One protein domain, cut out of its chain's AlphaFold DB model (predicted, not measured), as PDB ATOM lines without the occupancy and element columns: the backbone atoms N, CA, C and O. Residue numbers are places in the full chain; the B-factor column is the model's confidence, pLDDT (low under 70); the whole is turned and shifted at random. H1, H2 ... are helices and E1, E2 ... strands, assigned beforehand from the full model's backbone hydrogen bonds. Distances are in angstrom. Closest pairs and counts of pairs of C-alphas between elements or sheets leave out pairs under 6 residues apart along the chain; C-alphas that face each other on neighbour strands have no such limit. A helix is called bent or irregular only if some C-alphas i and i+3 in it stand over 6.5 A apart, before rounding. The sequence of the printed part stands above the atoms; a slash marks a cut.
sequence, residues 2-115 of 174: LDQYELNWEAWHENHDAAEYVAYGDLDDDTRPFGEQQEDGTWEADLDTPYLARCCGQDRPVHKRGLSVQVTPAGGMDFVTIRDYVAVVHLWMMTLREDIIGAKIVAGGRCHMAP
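This is residues 2 to 115 of the 174 residues of an uncharacterized protein of Torrubiella hemipterigena (UniProt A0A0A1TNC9). A small antiparallel ribbon, E1 and E2, stands near one end of a flat, loose model; H1 packs with H4 near the middle, H3 and link residues 68 to 81 form a long arm, and residues 35 to 42 stick out. The 114 printed residues, under half in named elements, run H1 E1 H2 E2 H3 H4, mostly helix; the radius of gyration is 18.5 A, the spans 53 by 43 by 18 A.

Find E1, residues 20 to 23, from C-alpha 20 at (-1.179, -4.066, -29.108), and E2, residues 50 to 55, 13.7 A long. H1, residues 2 to 13, 16.9 A, is irregular: C-alphas 3 and 6 are 7.4 A apart. H2 is residues 43 to 46; H3, residues 82 to 95, runs 19.8 A; H4, residues 97 to 106, runs 14.5 A to C-alpha 106 at (-9.014, 10.911, -25.317).

E1 and E2 are antiparallel at 150 degrees, with N 22 and O 51 within hydrogen-bond range at 2.9 A. The closest C-alphas of H1 and E2, His 13 and Cys 55, are 6.4 A apart. H1 touches H4, closest C-alphas Tyr 5 and Ala 103 at 4.9 A, at a steep tilt of 41 degrees, the same way. H3 and H4 meet only through their link; H2 is apart from H1, H3 and H4. Every O i to N i+4 pair is within range in H4, 6 of 8 in H1, 9 of 10 in H3; H2 is too short for one.

The farthest C-alphas, Asp 17 and Gly 76, are 57.8 A apart. The printed part has no cut; the links E1 to H2 and E2 to H3 are long. Look for pLDDT under 70 at residues 33 to 47 and 108 to 112.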
ATOM      1  N   LEU A   2     -19.115  11.139 -28.342       85.69
ATOM      2  CA  LEU A   2     -19.015   9.664 -28.343       85.69
ATOM      3  C   LEU A   2     -18.790   9.064 -29.741       85.69
ATOM      4  O   LEU A   2     -17.960   8.176 -29.882       85.69
ATOM      5  N   ASP A   3     -19.385   9.657 -30.779       84.69
ATOM      6  CA  ASP A   3     -19.194   9.248 -32.181       84.69
ATOM      7  C   ASP A   3     -17.752   9.316 -32.695       84.69
ATOM      8  O   ASP A   3     -17.416   8.691 -33.693       84.69
ATOM      9  N   GLN A   4     -16.912  10.107 -32.033       85.88
ATOM     10  CA  GLN A   4     -15.496  10.274 -32.349       85.88
ATOM     11  C   GLN A   4     -14.610   9.568 -31.317       85.88
ATOM     12  O   GLN A   4     -13.399   9.746 -31.341       85.88
ATOM     13  N   TYR A   5     -15.186   8.855 -30.343       90.12
ATOM     14  CA  TYR A   5     -14.412   8.284 -29.245       90.12
ATOM     15  C   TYR A   5     -13.422   7.242 -29.761       90.12
ATOM     16  O   TYR A   5     -12.229   7.382 -29.516       90.12
ATOM     17  N   GLU A   6     -13.903   6.272 -30.535       90.06
ATOM     18  CA  GLU A   6     -13.066   5.220 -31.111       90.06
ATOM     19  C   GLU A   6     -11.965   5.779 -32.017       90.06
ATOM     20  O   GLU A   6     -10.790   5.499 -31.802       90.06
ATOM     21  N   LEU A   7     -12.332   6.654 -32.959       88.00
ATOM     22  CA  LEU A   7     -11.385   7.273 -33.891       88.00
ATOM     23  C   LEU A   7     -10.312   8.097 -33.171       88.00
ATOM     24  O   LEU A   7      -9.133   8.013 -33.499       88.00
ATOM     25  N   ASN A   8     -10.704   8.884 -32.164       89.25
ATOM     26  CA  ASN A   8      -9.732   9.641 -31.378       89.25
ATOM     27  C   ASN A   8      -8.865   8.719 -30.514       89.25
ATOM     28  O   ASN A   8      -7.718   9.061 -30.246       89.25
ATOM     29  N   TRP A   9      -9.406   7.589 -30.047       90.81
ATOM     30  CA  TRP A   9      -8.655   6.627 -29.244       90.81
ATOM     31  C   TRP A   9      -7.561   5.993 -30.088       90.81
ATOM     32  O   TRP A   9      -6.411   5.999 -29.663       90.81
ATOM     33  N   GLU A  10      -7.892   5.543 -31.293       89.50
ATOM     34  CA  GLU A  10      -6.928   4.981 -32.239       89.50
ATOM     35  C   GLU A  10      -5.838   5.994 -32.593       89.50
ATOM     36  O   GLU A  10      -4.663   5.739 -32.342       89.50
ATOM     37  N   ALA A  11      -6.229   7.190 -33.044       89.31
ATOM     38  CA  ALA A  11      -5.285   8.237 -33.436       89.31
ATOM     39  C   ALA A  11      -4.362   8.692 -32.291       89.31
ATOM     40  O   ALA A  11      -3.261   9.184 -32.532       89.31
ATOM     41  N   TRP A  12      -4.804   8.575 -31.034       87.31
ATOM     42  CA  TRP A  12      -3.974   8.929 -29.882       87.31
ATOM     43  C   TRP A  12      -3.025   7.799 -29.465       87.31
ATOM     44  O   TRP A  12      -1.949   8.086 -28.949       87.31
ATOM     45  N   HIS A  13      -3.400   6.537 -29.689       89.62
ATOM     46  CA  HIS A  13      -2.645   5.372 -29.222       89.62
ATOM     47  C   HIS A  13      -1.807   4.676 -30.309       89.62
ATOM     48  O   HIS A  13      -0.942   3.881 -29.954       89.62
ATOM     49  N   GLU A  14      -1.995   4.976 -31.600       89.06
ATOM     50  CA  GLU A  14      -1.312   4.293 -32.721       89.06
ATOM     51  C   GLU A  14       0.225   4.262 -32.612       89.06
ATOM     52  O   GLU A  14       0.861   3.290 -33.016       89.06
ATOM     53  N   ASN A  15       0.826   5.292 -32.009       88.12
ATOM     54  CA  ASN A  15       2.278   5.455 -31.903       88.12
ATOM     55  C   ASN A  15       2.821   5.177 -30.489       88.12
ATOM     56  O   ASN A  15       3.950   5.556 -30.175       88.12
ATOM     57  N   HIS A  16       2.022   4.589 -29.598       90.19
ATOM     58  CA  HIS A  16       2.480   4.229 -28.258       90.19
ATOM     59  C   HIS A  16       3.253   2.906 -28.267       90.19
ATOM     60  O   HIS A  16       2.821   1.935 -28.875       90.19
ATOM     61  N   ASP A  17       4.324   2.814 -27.475       90.94
ATOM     62  CA  ASP A  17       5.074   1.556 -27.295       90.94
ATOM     63  C   ASP A  17       4.216   0.424 -26.701       90.94
ATOM     64  O   ASP A  17       4.519  -0.755 -26.857       90.94
ATOM     65  N   ALA A  18       3.143   0.785 -25.991       90.50
ATOM     66  CA  ALA A  18       2.191  -0.143 -25.391       90.50
ATOM     67  C   ALA A  18       1.032  -0.527 -26.332       90.50
ATOM     68  O   ALA A  18       0.045  -1.085 -25.855       90.50
ATOM     69  N   ALA A  19       1.102  -0.162 -27.616       91.88
ATOM     70  CA  ALA A  19       0.087  -0.476 -28.611       91.88
ATOM     71  C   ALA A  19       0.126  -1.968 -28.982       91.88
ATOM     72  O   ALA A  19       1.145  -2.489 -29.434       91.88
ATOM     73  N   GLU A  20      -0.999  -2.651 -28.798       92.56
ATOM     74  CA  GLU A  20      -1.179  -4.066 -29.108       92.56
ATOM     75  C   GLU A  20      -2.067  -4.192 -30.353       92.56
ATOM     76  O   GLU A  20      -3.267  -3.895 -30.323       92.56
ATOM     77  N   TYR A  21      -1.456  -4.632 -31.453       91.50
ATOM     78  CA  TYR A  21      -2.126  -4.860 -32.729       91.50
ATOM     79  C   TYR A  21      -2.478  -6.337 -32.903       91.50
ATOM     80  O   TYR A  21      -1.690  -7.217 -32.558       91.50
ATOM     81  N   VAL A  22      -3.645  -6.595 -33.483       89.31
ATOM     82  CA  VAL A  22      -4.107  -7.925 -33.907       89.31
ATOM     83  C   VAL A  22      -4.491  -7.875 -35.380       89.31
ATOM     84  O   VAL A  22      -4.784  -6.797 -35.901       89.31
ATOM     85  N   ALA A  23      -4.472  -9.014 -36.068       85.94
ATOM     86  CA  ALA A  23      -4.995  -9.069 -37.425       85.94
ATOM     87  C   ALA A  23      -6.516  -8.873 -37.385       85.94
ATOM     88  O   ALA A  23      -7.192  -9.405 -36.503       85.94
ATOM     89  N   TYR A  24      -7.065  -8.115 -38.332       79.56
ATOM     90  CA  TYR A  24      -8.506  -7.883 -38.417       79.56
ATOM     91  C   TYR A  24      -9.300  -9.199 -38.496       79.56
ATOM     92  O   TYR A  24     -10.356  -9.331 -37.878       79.56
ATOM     93  N   GLY A  25      -8.763 -10.201 -39.202       77.62
ATOM     94  CA  GLY A  25      -9.368 -11.530 -39.309       77.62
ATOM     95  C   GLY A  25      -9.483 -12.294 -37.985       77.62
ATOM     96  O   GLY A  25     -10.372 -13.135 -37.854       77.62
ATOM     97  N   ASP A  26      -8.647 -11.960 -36.998       83.50
ATOM     98  CA  ASP A  26      -8.635 -12.589 -35.672       83.50
ATOM     99  C   ASP A  26      -9.624 -11.934 -34.689       83.50
ATOM    100  O   ASP A  26      -9.788 -12.416 -33.567       83.50
ATOM    101  N   LEU A  27     -10.281 -10.837 -35.087       81.00
ATOM    102  CA  LEU A  27     -11.318 -10.191 -34.283       81.00
ATOM    103  C   LEU A  27     -12.588 -11.036 -34.245       81.00
ATOM    104  O   LEU A  27     -13.018 -11.573 -35.272       81.00
ATOM    105  N   ASP A  28     -13.217 -11.081 -33.073       79.75
ATOM    106  CA  ASP A  28     -14.569 -11.604 -32.926       79.75
ATOM    107  C   ASP A  28     -15.593 -10.705 -33.646       79.75
ATOM    108  O   ASP A  28     -15.364  -9.515 -33.869       79.75
ATOM    109  N   ASP A  29     -16.737 -11.278 -34.016       75.69
ATOM    110  CA  ASP A  29     -17.768 -10.549 -34.763       75.69
ATOM    111  C   ASP A  29     -18.344  -9.355 -33.978       75.69
ATOM    112  O   ASP A  29     -18.766  -8.369 -34.584       75.69
ATOM    113  N   ASP A  30     -18.312  -9.401 -32.642       73.25
ATOM    114  CA  ASP A  30     -18.808  -8.335 -31.768       73.25
ATOM    115  C   ASP A  30     -17.808  -7.172 -31.625       73.25
ATOM    116  O   ASP A  30     -18.200  -6.086 -31.195       73.25
ATOM    117  N   THR A  31     -16.533  -7.338 -31.985       73.31
ATOM    118  CA  THR A  31     -15.498  -6.289 -31.920       73.31
ATOM    119  C   THR A  31     -15.141  -5.706 -33.277       73.31
ATOM    120  O   THR A  31     -14.551  -4.623 -33.334       73.31
ATOM    121  N   ARG A  32     -15.549  -6.352 -34.376       72.50
ATOM    122  CA  ARG A  32     -15.363  -5.825 -35.732       72.50
ATOM    123  C   ARG A  32     -16.107  -4.486 -35.893       72.50
ATOM    124  O   ARG A  32     -17.336  -4.448 -35.817       72.50
ATOM    125  N   PRO A  33     -15.397  -3.365 -36.150       64.31
ATOM    126  CA  PRO A  33     -16.019  -2.042 -36.305       64.31
ATOM    127  C   PRO A  33     -16.970  -1.957 -37.504       64.31
ATOM    128  O   PRO A  33     -17.895  -1.145 -37.527       64.31
ATOM    129  N   PHE A  34     -16.722  -2.796 -38.507       57.78
ATOM    130  CA  PHE A  34     -17.591  -3.025 -39.646       57.78
ATOM    131  C   PHE A  34     -18.183  -4.423 -39.436       57.78
ATOM    132  O   PHE A  34     -17.501  -5.416 -39.667       57.78
ATOM    133  N   GLY A  35     -19.410  -4.515 -38.908       54.78
ATOM    134  CA  GLY A  35     -20.144  -5.793 -38.887       54.78
ATOM    135  C   GLY A  35     -20.292  -6.351 -40.308       54.78
ATOM    136  O   GLY A  35     -20.061  -5.587 -41.241       54.78
ATOM    137  N   GLU A  36     -20.670  -7.637 -40.453       47.47
ATOM    138  CA  GLU A  36     -20.784  -8.393 -41.725       47.47
ATOM    139  C   GLU A  36     -20.830  -7.484 -42.967       47.47
ATOM    140  O   GLU A  36     -21.886  -7.012 -43.401       47.47
ATOM    141  N   GLN A  37     -19.648  -7.150 -43.488       51.16
ATOM    142  CA  GLN A  37     -19.522  -6.292 -44.654       51.16
ATOM    143  C   GLN A  37     -20.167  -7.037 -45.827       51.16
ATOM    144  O   GLN A  37     -20.081  -8.260 -45.909       51.16
ATOM    145  N   GLN A  38     -20.878  -6.324 -46.706       44.88
ATOM    146  CA  GLN A  38     -21.501  -6.949 -47.874       44.88
ATOM    147  C   GLN A  38     -20.473  -7.811 -48.610       44.88
ATOM    148  O   GLN A  38     -19.372  -7.351 -48.891       44.88
ATOM    149  N   GLU A  39     -20.872  -9.051 -48.886       45.91
ATOM    150  CA  GLU A  39     -20.098 -10.133 -49.488       45.91
ATOM    151  C   GLU A  39     -19.707  -9.797 -50.942       45.91
ATOM    152  O   GLU A  39     -20.187 -10.400 -51.897       45.91
ATOM    153  N   ASP A  40     -18.866  -8.781 -51.139       53.03
ATOM    154  CA  ASP A  40     -18.398  -8.336 -52.456       53.03
ATOM    155  C   ASP A  40     -17.149  -9.098 -52.934       53.03
ATOM    156  O   ASP A  40     -16.655  -8.874 -54.041       53.03
ATOM    157  N   GLY A  41     -16.673 -10.052 -52.127       49.53
ATOM    158  CA  GLY A  41     -15.568 -10.940 -52.470       49.53
ATOM    159  C   GLY A  41     -14.179 -10.357 -52.207       49.53
ATOM    160  O   GLY A  41     -13.199 -10.984 -52.602       49.53
ATOM    161  N   THR A  42     -14.066  -9.211 -51.523       54.59
ATOM    162  CA  THR A  42     -12.771  -8.646 -51.085       54.59
ATOM    163  C   THR A  42     -12.300  -9.118 -49.702       54.59
ATOM    164  O   THR A  42     -11.287  -8.638 -49.205       54.59
ATOM    165  N   TRP A  43     -12.965 -10.126 -49.123       51.19
ATOM    166  CA  TRP A  43     -12.713 -10.664 -47.778       51.19
ATOM    167  C   TRP A  43     -11.242 -10.923 -47.439       51.19
ATOM    168  O   TRP A  43     -10.819 -10.608 -46.340       51.19
ATOM    169  N   GLU A  44     -10.464 -11.473 -48.371       51.62
ATOM    170  CA  GLU A  44      -9.058 -11.848 -48.145       51.62
ATOM    171  C   GLU A  44      -8.110 -10.638 -48.087       51.62
ATOM    172  O   GLU A  44      -6.999 -10.755 -47.577       51.62
ATOM    173  N   ALA A  45      -8.514  -9.479 -48.620       52.00
ATOM    174  CA  ALA A  45      -7.632  -8.321 -48.742       52.00
ATOM    175  C   ALA A  45      -7.425  -7.585 -47.410       52.00
ATOM    176  O   ALA A  45      -6.365  -6.996 -47.205       52.00
ATOM    177  N   ASP A  46      -8.404  -7.663 -46.502       57.84
ATOM    178  CA  ASP A  46      -8.412  -6.862 -45.278       57.84
ATOM    179  C   ASP A  46      -8.121  -7.677 -44.004       57.84
ATOM    180  O   ASP A  46      -7.890  -7.070 -42.959       57.84
ATOM    181  N   LEU A  47      -8.057  -9.021 -44.064       63.22
ATOM    182  CA  LEU A  47      -7.794  -9.882 -42.890       63.22
ATOM    183  C   LEU A  47      -6.449  -9.582 -42.222       63.22
ATOM    184  O   LEU A  47      -6.373  -9.568 -40.993       63.22
ATOM    185  N   ASP A  48      -5.422  -9.305 -43.027       72.94
ATOM    186  CA  ASP A  48      -4.068  -8.982 -42.563       72.94
ATOM    187  C   ASP A  48      -3.923  -7.514 -42.123       72.94
ATOM    188  O   ASP A  48      -2.845  -7.094 -41.691       72.94
ATOM    189  N   THR A  49      -4.988  -6.706 -42.223       80.75
ATOM    190  CA  THR A  49      -4.940  -5.305 -41.794       80.75
ATOM    191  C   THR A  49      -4.696  -5.248 -40.285       80.75
ATOM    192  O   THR A  49      -5.462  -5.844 -39.521       80.75
ATOM    193  N   PRO A  50      -3.655  -4.530 -39.819       83.94
ATOM    194  CA  PRO A  50      -3.385  -4.405 -38.398       83.94
ATOM    195  C   PRO A  50      -4.480  -3.567 -37.735       83.94
ATOM    196  O   PRO A  50      -4.687  -2.402 -38.073       83.94
ATOM    197  N   TYR A  51      -5.155  -4.154 -36.755       87.94
ATOM    198  CA  TYR A  51      -6.153  -3.497 -35.928       87.94
ATOM    199  C   TYR A  51      -5.580  -3.220 -34.539       87.94
ATOM    200  O   TYR A  51      -5.165  -4.139 -33.832       87.94
ATOM    201  N   LEU A  52      -5.566  -1.950 -34.126       90.94
ATOM    202  CA  LEU A  52      -5.147  -1.574 -32.778       90.94
ATOM    203  C   LEU A  52      -6.236  -1.958 -31.767       90.94
ATOM    204  O   LEU A  52      -7.195  -1.209 -31.582       90.94
ATOM    205  N   ALA A  53      -6.085  -3.111 -31.117       90.94
ATOM    206  CA  ALA A  53      -7.092  -3.648 -30.203       90.94
ATOM    207  C   ALA A  53      -6.968  -3.084 -28.785       90.94
ATOM    208  O   ALA A  53      -7.975  -2.831 -28.121       90.94
ATOM    209  N   ARG A  54      -5.739  -2.899 -28.296       92.62
ATOM    210  CA  ARG A  54      -5.470  -2.496 -26.910       92.62
ATOM    211  C   ARG A  54      -4.289  -1.546 -26.840       92.62
ATOM    212  O   ARG A  54      -3.374  -1.601 -27.655       92.62
ATOM    213  N   CYS A  55      -4.303  -0.660 -25.852       91.94
ATOM    214  CA  CYS A  55      -3.157   0.180 -25.537       91.94
ATOM    215  C   CYS A  55      -3.258   0.726 -24.113       91.94
ATOM    216  O   CYS A  55      -4.350   0.958 -23.596       91.94
ATOM    217  N   CYS A  56      -2.114   0.960 -23.461       87.94
ATOM    218  CA  CYS A  56      -2.049   1.566 -22.122       87.94
ATOM    219  C   CYS A  56      -2.902   0.824 -21.072       87.94
ATOM    220  O   CYS A  56      -3.431   1.431 -20.138       87.94
ATOM    221  N   GLY A  57      -3.048  -0.496 -21.232       86.50
ATOM    222  CA  GLY A  57      -3.865  -1.340 -20.361       86.50
ATOM    223  C   GLY A  57      -5.376  -1.149 -20.521       86.50
ATOM    224  O   GLY A  57      -6.117  -1.547 -19.625       86.50
ATOM    225  N   GLN A  58      -5.841  -0.521 -21.604       89.25
ATOM    226  CA  GLN A  58      -7.255  -0.328 -21.931       89.25
ATOM    227  C   GLN A  58      -7.577  -0.942 -23.296       89.25
ATOM    228  O   GLN A  58      -6.755  -0.900 -24.212       89.25
ATOM    229  N   ASP A  59      -8.784  -1.485 -23.423       91.38
ATOM    230  CA  ASP A  59      -9.342  -1.925 -24.700       91.38
ATOM    231  C   ASP A  59      -9.775  -0.733 -25.555       91.38
ATOM    232  O   ASP A  59     -10.206   0.307 -25.036       91.38
ATOM    233  N   ARG A  60      -9.685  -0.901 -26.877       90.56
ATOM    234  CA  ARG A  60     -10.260   0.034 -27.841       90.56
ATOM    235  C   ARG A  60     -11.777   0.113 -27.629       90.56
ATOM    236  O   ARG A  60     -12.451  -0.916 -27.575       90.56
ATOM    237  N   PRO A  61     -12.357   1.318 -27.506       90.94
ATOM    238  CA  PRO A  61     -13.794   1.461 -27.334       90.94
ATOM    239  C   PRO A  61     -14.514   1.191 -28.661       90.94
ATOM    240  O   PRO A  61     -14.481   2.032 -29.552       90.94
ATOM    241  N   VAL A  62     -15.196   0.052 -28.768       87.88
ATOM    242  CA  VAL A  62     -15.983  -0.339 -29.952       87.88
ATOM    243  C   VAL A  62     -17.443   0.123 -29.861       87.88
ATOM    244  O   VAL A  62     -17.970   0.359 -28.767       87.88
ATOM    245  N   HIS A  63     -18.108   0.266 -31.015       85.25
ATOM    246  CA  HIS A  63     -19.553   0.539 -31.143       85.25
ATOM    247  C   HIS A  63     -20.049   1.804 -30.433       85.25
ATOM    248  O   HIS A  63     -21.182   1.880 -29.959       85.25
ATOM    249  N   LYS A  64     -19.203   2.835 -30.343       88.56
ATOM    250  CA  LYS A  64     -19.560   4.108 -29.683       88.56
ATOM    251  C   LYS A  64     -20.215   5.127 -30.611       88.56
ATOM    252  O   LYS A  64     -20.672   6.176 -30.150       88.56
ATOM    253  N   ARG A  65     -20.267   4.828 -31.910       85.44
ATOM    254  CA  ARG A  65     -20.828   5.692 -32.950       85.44
ATOM    255  C   ARG A  65     -22.292   5.370 -33.222       85.44
ATOM    256  O   ARG A  65     -22.666   4.210 -33.311       85.44
ATOM    257  N   GLY A  66     -23.111   6.406 -33.403       83.56
ATOM    258  CA  GLY A  66     -24.518   6.257 -33.791       83.56
ATOM    259  C   GLY A  66     -25.431   5.750 -32.672       83.56
ATOM    260  O   GLY A  66     -26.549   5.315 -32.945       83.56
ATOM    261  N   LEU A  67     -24.978   5.817 -31.416       87.81
ATOM    262  CA  LEU A  67     -25.783   5.439 -30.260       87.81
ATOM    263  C   LEU A  67     -27.064   6.281 -30.213       87.81
ATOM    264  O   LEU A  67     -27.022   7.512 -30.195       87.81
ATOM    265  N   SER A  68     -28.208   5.606 -30.161       90.31
ATOM    266  CA  SER A  68     -29.523   6.238 -30.101       90.31
ATOM    267  C   SER A  68     -30.421   5.519 -29.100       90.31
ATOM    268  O   SER A  68     -30.199   4.358 -28.760       90.31
ATOM    269  N   VAL A  69     -31.432   6.230 -28.602       92.38
ATOM    270  CA  VAL A  69     -32.444   5.678 -27.702       92.38
ATOM    271  C   VAL A  69     -33.828   6.026 -28.227       92.38
ATOM    272  O   VAL A  69     -34.086   7.159 -28.639       92.38
ATOM    273  N   GLN A  70     -34.725   5.045 -28.209       93.62
ATOM    274  CA  GLN A  70     -36.124   5.248 -28.553       93.62
ATOM    275  C   GLN A  70     -36.932   5.508 -27.283       93.62
ATOM    276  O   GLN A  70     -36.850   4.755 -26.314       93.62
ATOM    277  N   VAL A  71     -37.741   6.567 -27.300       94.00
ATOM    278  CA  VAL A  71     -38.703   6.861 -26.235       94.00
ATOM    279  C   VAL A  71     -40.099   6.553 -26.754       94.00
ATOM    280  O   VAL A  71     -40.553   7.165 -27.720       94.00
ATOM    281  N   THR A  72     -40.784   5.614 -26.109       93.56
ATOM    282  CA  THR A  72     -42.167   5.251 -26.430       93.56
ATOM    283  C   THR A  72     -43.133   5.839 -25.398       93.56
ATOM    284  O   THR A  72     -42.788   5.874 -24.213       93.56
ATOM    285  N   PRO A  73     -44.344   6.266 -25.800       94.19
ATOM    286  CA  PRO A  73     -45.394   6.652 -24.859       94.19
ATOM    287  C   PRO A  73     -45.697   5.539 -23.851       94.19
ATOM    288  O   PRO A  73     -45.659   4.355 -24.203       94.19
ATOM    289  N   ALA A  74     -46.053   5.898 -22.616       89.12
ATOM    290  CA  ALA A  74     -46.616   4.909 -21.701       89.12
ATOM    291  C   ALA A  74     -47.956   4.365 -22.241       89.12
ATOM    292  O   ALA A  74     -48.696   5.059 -22.943       89.12
ATOM    293  N   GLY A  75     -48.245   3.096 -21.935       85.62
ATOM    294  CA  GLY A  75     -49.321   2.330 -22.567       85.62
ATOM    295  C   GLY A  75     -50.674   3.050 -22.586       85.62
ATOM    296  O   GLY A  75     -51.156   3.507 -21.552       85.62
ATOM    297  N   GLY A  76     -51.286   3.111 -23.772       84.31
ATOM    298  CA  GLY A  76     -52.595   3.733 -23.996       84.31
ATOM    299  C   GLY A  76     -52.563   5.228 -24.335       84.31
ATOM    300  O   GLY A  76     -53.629   5.830 -24.424       84.31
ATOM    301  N   MET A  77     -51.382   5.828 -24.523       87.94
ATOM    302  CA  MET A  77     -51.234   7.218 -24.971       87.94
ATOM    303  C   MET A  77     -50.621   7.301 -26.375       87.94
ATOM    304  O   MET A  77     -49.711   6.544 -26.703       87.94
ATOM    305  N   ASP A  78     -51.060   8.287 -27.161       93.00
ATOM    306  CA  ASP A  78     -50.549   8.550 -28.520       93.00
ATOM    307  C   ASP A  78     -49.370   9.542 -28.550       93.00
ATOM    308  O   ASP A  78     -48.845   9.873 -29.612       93.00
ATOM    309  N   PHE A  79     -48.953  10.060 -27.392       92.44
ATOM    310  CA  PHE A  79     -47.913  11.082 -27.283       92.44
ATOM    311  C   PHE A  79     -46.926  10.774 -26.157       92.44
ATOM    312  O   PHE A  79     -47.288  10.237 -25.112       92.44
ATOM    313  N   VAL A  80     -45.664  11.152 -26.369       94.19
ATOM    314  CA  VAL A  80     -44.600  11.036 -25.366       94.19
ATOM    315  C   VAL A  80     -44.768  12.144 -24.332       94.19
ATOM    316  O   VAL A  80     -44.786  13.329 -24.671       94.19
ATOM    317  N   THR A  81     -44.873  11.773 -23.058       95.31
ATOM    318  CA  THR A  81     -44.891  12.749 -21.966       95.31
ATOM    319  C   THR A  81     -43.471  13.134 -21.548       95.31
ATOM    320  O   THR A  81     -42.508  12.401 -21.776       95.31
ATOM    321  N   ILE A  82     -43.328  14.267 -20.849       94.81
ATOM    322  CA  ILE A  82     -42.051  14.651 -20.216       94.81
ATOM    323  C   ILE A  82     -41.545  13.530 -19.298       94.81
ATOM    324  O   ILE A  82     -40.345  13.275 -19.240       94.81
ATOM    325  N   ARG A  83     -42.458  12.840 -18.601       94.06
ATOM    326  CA  ARG A  83     -42.120  11.716 -17.726       94.06
ATOM    327  C   ARG A  83     -41.484  10.571 -18.513       94.06
ATOM    328  O   ARG A  83     -40.449  10.080 -18.077       94.06
ATOM    329  N   ASP A  84     -42.071  10.186 -19.645       94.25
ATOM    330  CA  ASP A  84     -41.558   9.103 -20.495       94.25
ATOM    331  C   ASP A  84     -40.163   9.453 -21.029       94.25
ATOM    332  O   ASP A  84     -39.223   8.670 -20.898       94.25
ATOM    333  N   TYR A  85     -40.004  10.678 -21.539       94.31
ATOM    334  CA  TYR A  85     -38.727  11.164 -22.058       94.31
ATOM    335  C   TYR A  85     -37.639  11.192 -20.986       94.31
ATOM    336  O   TYR A  85     -36.576  10.604 -21.170       94.31
ATOM    337  N   VAL A  86     -37.892  11.849 -19.850       94.50
ATOM    338  CA  VAL A  86     -36.887  11.984 -18.789       94.50
ATOM    339  C   VAL A  86     -36.539  10.623 -18.195       94.50
ATOM    340  O   VAL A  86     -35.362  10.362 -17.975       94.50
ATOM    341  N   ALA A  87     -37.515   9.735 -17.977       93.94
ATOM    342  CA  ALA A  87     -37.255   8.414 -17.408       93.94
ATOM    343  C   ALA A  87     -36.337   7.559 -18.295       93.94
ATOM    344  O   ALA A  87     -35.445   6.893 -17.775       93.94
ATOM    345  N   VAL A  88     -36.521   7.607 -19.618       94.75
ATOM    346  CA  VAL A  88     -35.708   6.834 -20.567       94.75
ATOM    347  C   VAL A  88     -34.360   7.507 -20.816       94.75
ATOM    348  O   VAL A  88     -33.313   6.884 -20.649       94.75
ATOM    349  N   VAL A  89     -34.363   8.795 -21.171       91.94
ATOM    350  CA  VAL A  89     -33.145   9.510 -21.576       91.94
ATOM    351  C   VAL A  89     -32.188   9.689 -20.404       91.94
ATOM    352  O   VAL A  89     -30.987   9.518 -20.586       91.94
ATOM    353  N   HIS A  90     -32.682   9.974 -19.194       90.75
ATOM    354  CA  HIS A  90     -31.812  10.108 -18.025       90.75
ATOM    355  C   HIS A  90     -31.097   8.793 -17.702       90.75
ATOM    356  O   HIS A  90     -29.882   8.793 -17.518       90.75
ATOM    357  N   LEU A  91     -31.822   7.668 -17.669       93.75
ATOM    358  CA  LEU A  91     -31.213   6.358 -17.427       93.75
ATOM    359  C   LEU A  91     -30.208   6.007 -18.524       93.75
ATOM    360  O   LEU A  91     -29.081   5.634 -18.210       93.75
ATOM    361  N   TRP A  92     -30.581   6.191 -19.790       93.75
ATOM    362  CA  TRP A  92     -29.688   5.934 -20.917       93.75
ATOM    363  C   TRP A  92     -28.407   6.776 -20.839       93.75
ATOM    364  O   TRP A  92     -27.306   6.232 -20.882       93.75
ATOM    365  N   MET A  93     -28.515   8.085 -20.598       89.38
ATOM    366  CA  MET A  93     -27.344   8.947 -20.408       89.38
ATOM    367  C   MET A  93     -26.464   8.504 -19.233       89.38
ATOM    368  O   MET A  93     -25.240   8.577 -19.334       89.38
ATOM    369  N   MET A  94     -27.056   8.019 -18.136       91.12
ATOM    370  CA  MET A  94     -26.291   7.487 -17.004       91.12
ATOM    371  C   MET A  94     -25.526   6.211 -17.369       91.12
ATOM    372  O   MET A  94     -24.392   6.054 -16.921       91.12
ATOM    373  N   THR A  95     -26.079   5.343 -18.226       92.88
ATOM    374  CA  THR A  95     -25.342   4.163 -18.722       92.88
ATOM    375  C   THR A  95     -24.131   4.539 -19.579       92.88
ATOM    376  O   THR A  95     -23.128   3.835 -19.558       92.88
ATOM    377  N   LEU A  96     -24.174   5.690 -20.254       92.50
ATOM    378  CA  LEU A  96     -23.084   6.194 -21.097       92.50
ATOM    379  C   LEU A  96     -22.049   7.032 -20.335       92.50
ATOM    380  O   LEU A  96     -21.106   7.541 -20.938       92.50
ATOM    381  N   ARG A  97     -22.208   7.214 -19.019       90.94
ATOM    382  CA  ARG A  97     -21.376   8.137 -18.235       90.94
ATOM    383  C   ARG A  97     -19.879   7.850 -18.372       90.94
ATOM    384  O   ARG A  97     -19.108   8.779 -18.606       90.94
ATOM    385  N   GLU A  98     -19.469   6.594 -18.219       91.25
ATOM    386  CA  GLU A  98     -18.047   6.229 -18.276       91.25
ATOM    387  C   GLU A  98     -17.481   6.359 -19.692       91.25
ATOM    388  O   GLU A  98     -16.366   6.852 -19.849       91.25
ATOM    389  N   ASP A  99     -18.272   6.045 -20.722       92.25
ATOM    390  CA  ASP A  99     -17.878   6.259 -22.117       92.25
ATOM    391  C   ASP A  99     -17.701   7.752 -22.429       92.25
ATOM    392  O   ASP A  99     -16.747   8.150 -23.097       92.25
ATOM    393  N   ILE A 100     -18.592   8.612 -21.918       89.69
ATOM    394  CA  ILE A 100     -18.482  10.069 -22.081       89.69
ATOM    395  C   ILE A 100     -17.192  10.574 -21.431       89.69
ATOM    396  O   ILE A 100     -16.494  11.404 -22.019       89.69
ATOM    397  N   ILE A 101     -16.865  10.078 -20.236       89.50
ATOM    398  CA  ILE A 101     -15.630  10.427 -19.525       89.50
ATOM    399  C   ILE A 101     -14.406   9.942 -20.307       89.50
ATOM    400  O   ILE A 101     -13.491  10.732 -20.542       89.50
ATOM    401  N   GLY A 102     -14.406   8.691 -20.768       89.44
ATOM    402  CA  GLY A 102     -13.334   8.130 -21.591       89.44
ATOM    403  C   GLY A 102     -13.102   8.945 -22.864       89.44
ATOM    404  O   GLY A 102     -11.978   9.364 -23.146       89.44
ATOM    405  N   ALA A 103     -14.178   9.298 -23.568       89.56
ATOM    406  CA  ALA A 103     -14.117  10.151 -24.748       89.56
ATOM    407  C   ALA A 103     -13.544  11.543 -24.449       89.56
ATOM    408  O   ALA A 103     -12.900  12.139 -25.310       89.56
ATOM    409  N   LYS A 104     -13.764  12.083 -23.244       86.69
ATOM    410  CA  LYS A 104     -13.208  13.382 -22.834       86.69
ATOM    411  C   LYS A 104     -11.728  13.333 -22.490       86.69
ATOM    412  O   LYS A 104     -11.048  14.325 -22.732       86.69
ATOM    413  N   ILE A 105     -11.246  12.212 -21.960       86.12
ATOM    414  CA  ILE A 105      -9.816  11.989 -21.715       86.12
ATOM    415  C   ILE A 105      -9.071  11.911 -23.055       86.12
ATOM    416  O   ILE A 105      -8.020  12.520 -23.218       86.12
ATOM    417  N   VAL A 106      -9.652  11.207 -24.029       84.62
ATOM    418  CA  VAL A 106      -9.014  10.911 -25.317       84.62
ATOM    419  C   VAL A 106      -9.114  12.051 -26.337       84.62
ATOM    420  O   VAL A 106      -8.223  12.211 -27.167       84.62
ATOM    421  N   ALA A 107     -10.171  12.870 -26.303       74.38
ATOM    422  CA  ALA A 107     -10.380  13.947 -27.271       74.38
ATOM    423  C   ALA A 107      -9.327  15.078 -27.156       74.38
ATOM    424  O   ALA A 107      -9.569  16.116 -26.541       74.38
ATOM    425  N   GLY A 108      -8.174  14.881 -27.802       54.16
ATOM    426  CA  GLY A 108      -7.281  15.905 -28.348       54.16
ATOM    427  C   GLY A 108      -6.697  16.920 -27.359       54.16
ATOM    428  O   GLY A 108      -7.224  18.020 -27.190       54.16
ATOM    429  N   GLY A 109      -5.535  16.597 -26.783       50.78
ATOM    430  CA  GLY A 109      -4.472  17.544 -26.396       50.78
ATOM    431  C   GLY A 109      -4.736  18.569 -25.279       50.78
ATOM    432  O   GLY A 109      -3.794  19.225 -24.841       50.78
ATOM    433  N   ARG A 110      -5.972  18.743 -24.790       49.53
ATOM    434  CA  ARG A 110      -6.311  19.749 -23.756       49.53
ATOM    435  C   ARG A 110      -6.715  19.176 -22.400       49.53
ATOM    436  O   ARG A 110      -6.854  19.944 -21.451       49.53
ATOM    437  N   CYS A 111      -6.897  17.863 -22.300       52.34
ATOM    438  CA  CYS A 111      -7.275  17.173 -21.067       52.34
ATOM    439  C   CYS A 111      -6.383  15.941 -20.855       52.34
ATOM    440  O   CYS A 111      -6.865  14.817 -20.898       52.34
ATOM    441  N   HIS A 112      -5.084  16.143 -20.604       61.44
ATOM    442  CA  HIS A 112      -4.277  15.108 -19.947       61.44
ATOM    443  C   HIS A 112      -4.764  14.985 -18.508       61.44
ATOM    444  O   HIS A 112      -4.287  15.677 -17.612       61.44
ATOM    445  N   MET A 113      -5.788  14.168 -18.322       76.12
ATOM    446  CA  MET A 113      -6.445  13.984 -17.046       76.12
ATOM    447  C   MET A 113      -6.378  12.515 -16.685       76.12
ATOM    448  O   MET A 113      -6.694  11.651 -17.505       76.12
ATOM    449  N   ALA A 114      -5.976  12.224 -15.452       82.62
ATOM    450  CA  ALA A 114      -6.028  10.855 -14.969       82.62
ATOM    451  C   ALA A 114      -7.499  10.392 -14.901       82.62
ATOM    452  O   ALA A 114      -8.365  11.182 -14.511       82.62
ATOM    453  N   PRO A 115      -7.819   9.116 -15.188       84.62
ATOM    454  CA  PRO A 115      -9.198   8.623 -15.134       84.62
ATOM    455  C   PRO A 115      -9.901   8.871 -13.791       84.62
ATOM    456  O   PRO A 115     -11.097   9.159 -13.747       84.62
TER     457      PRO A 115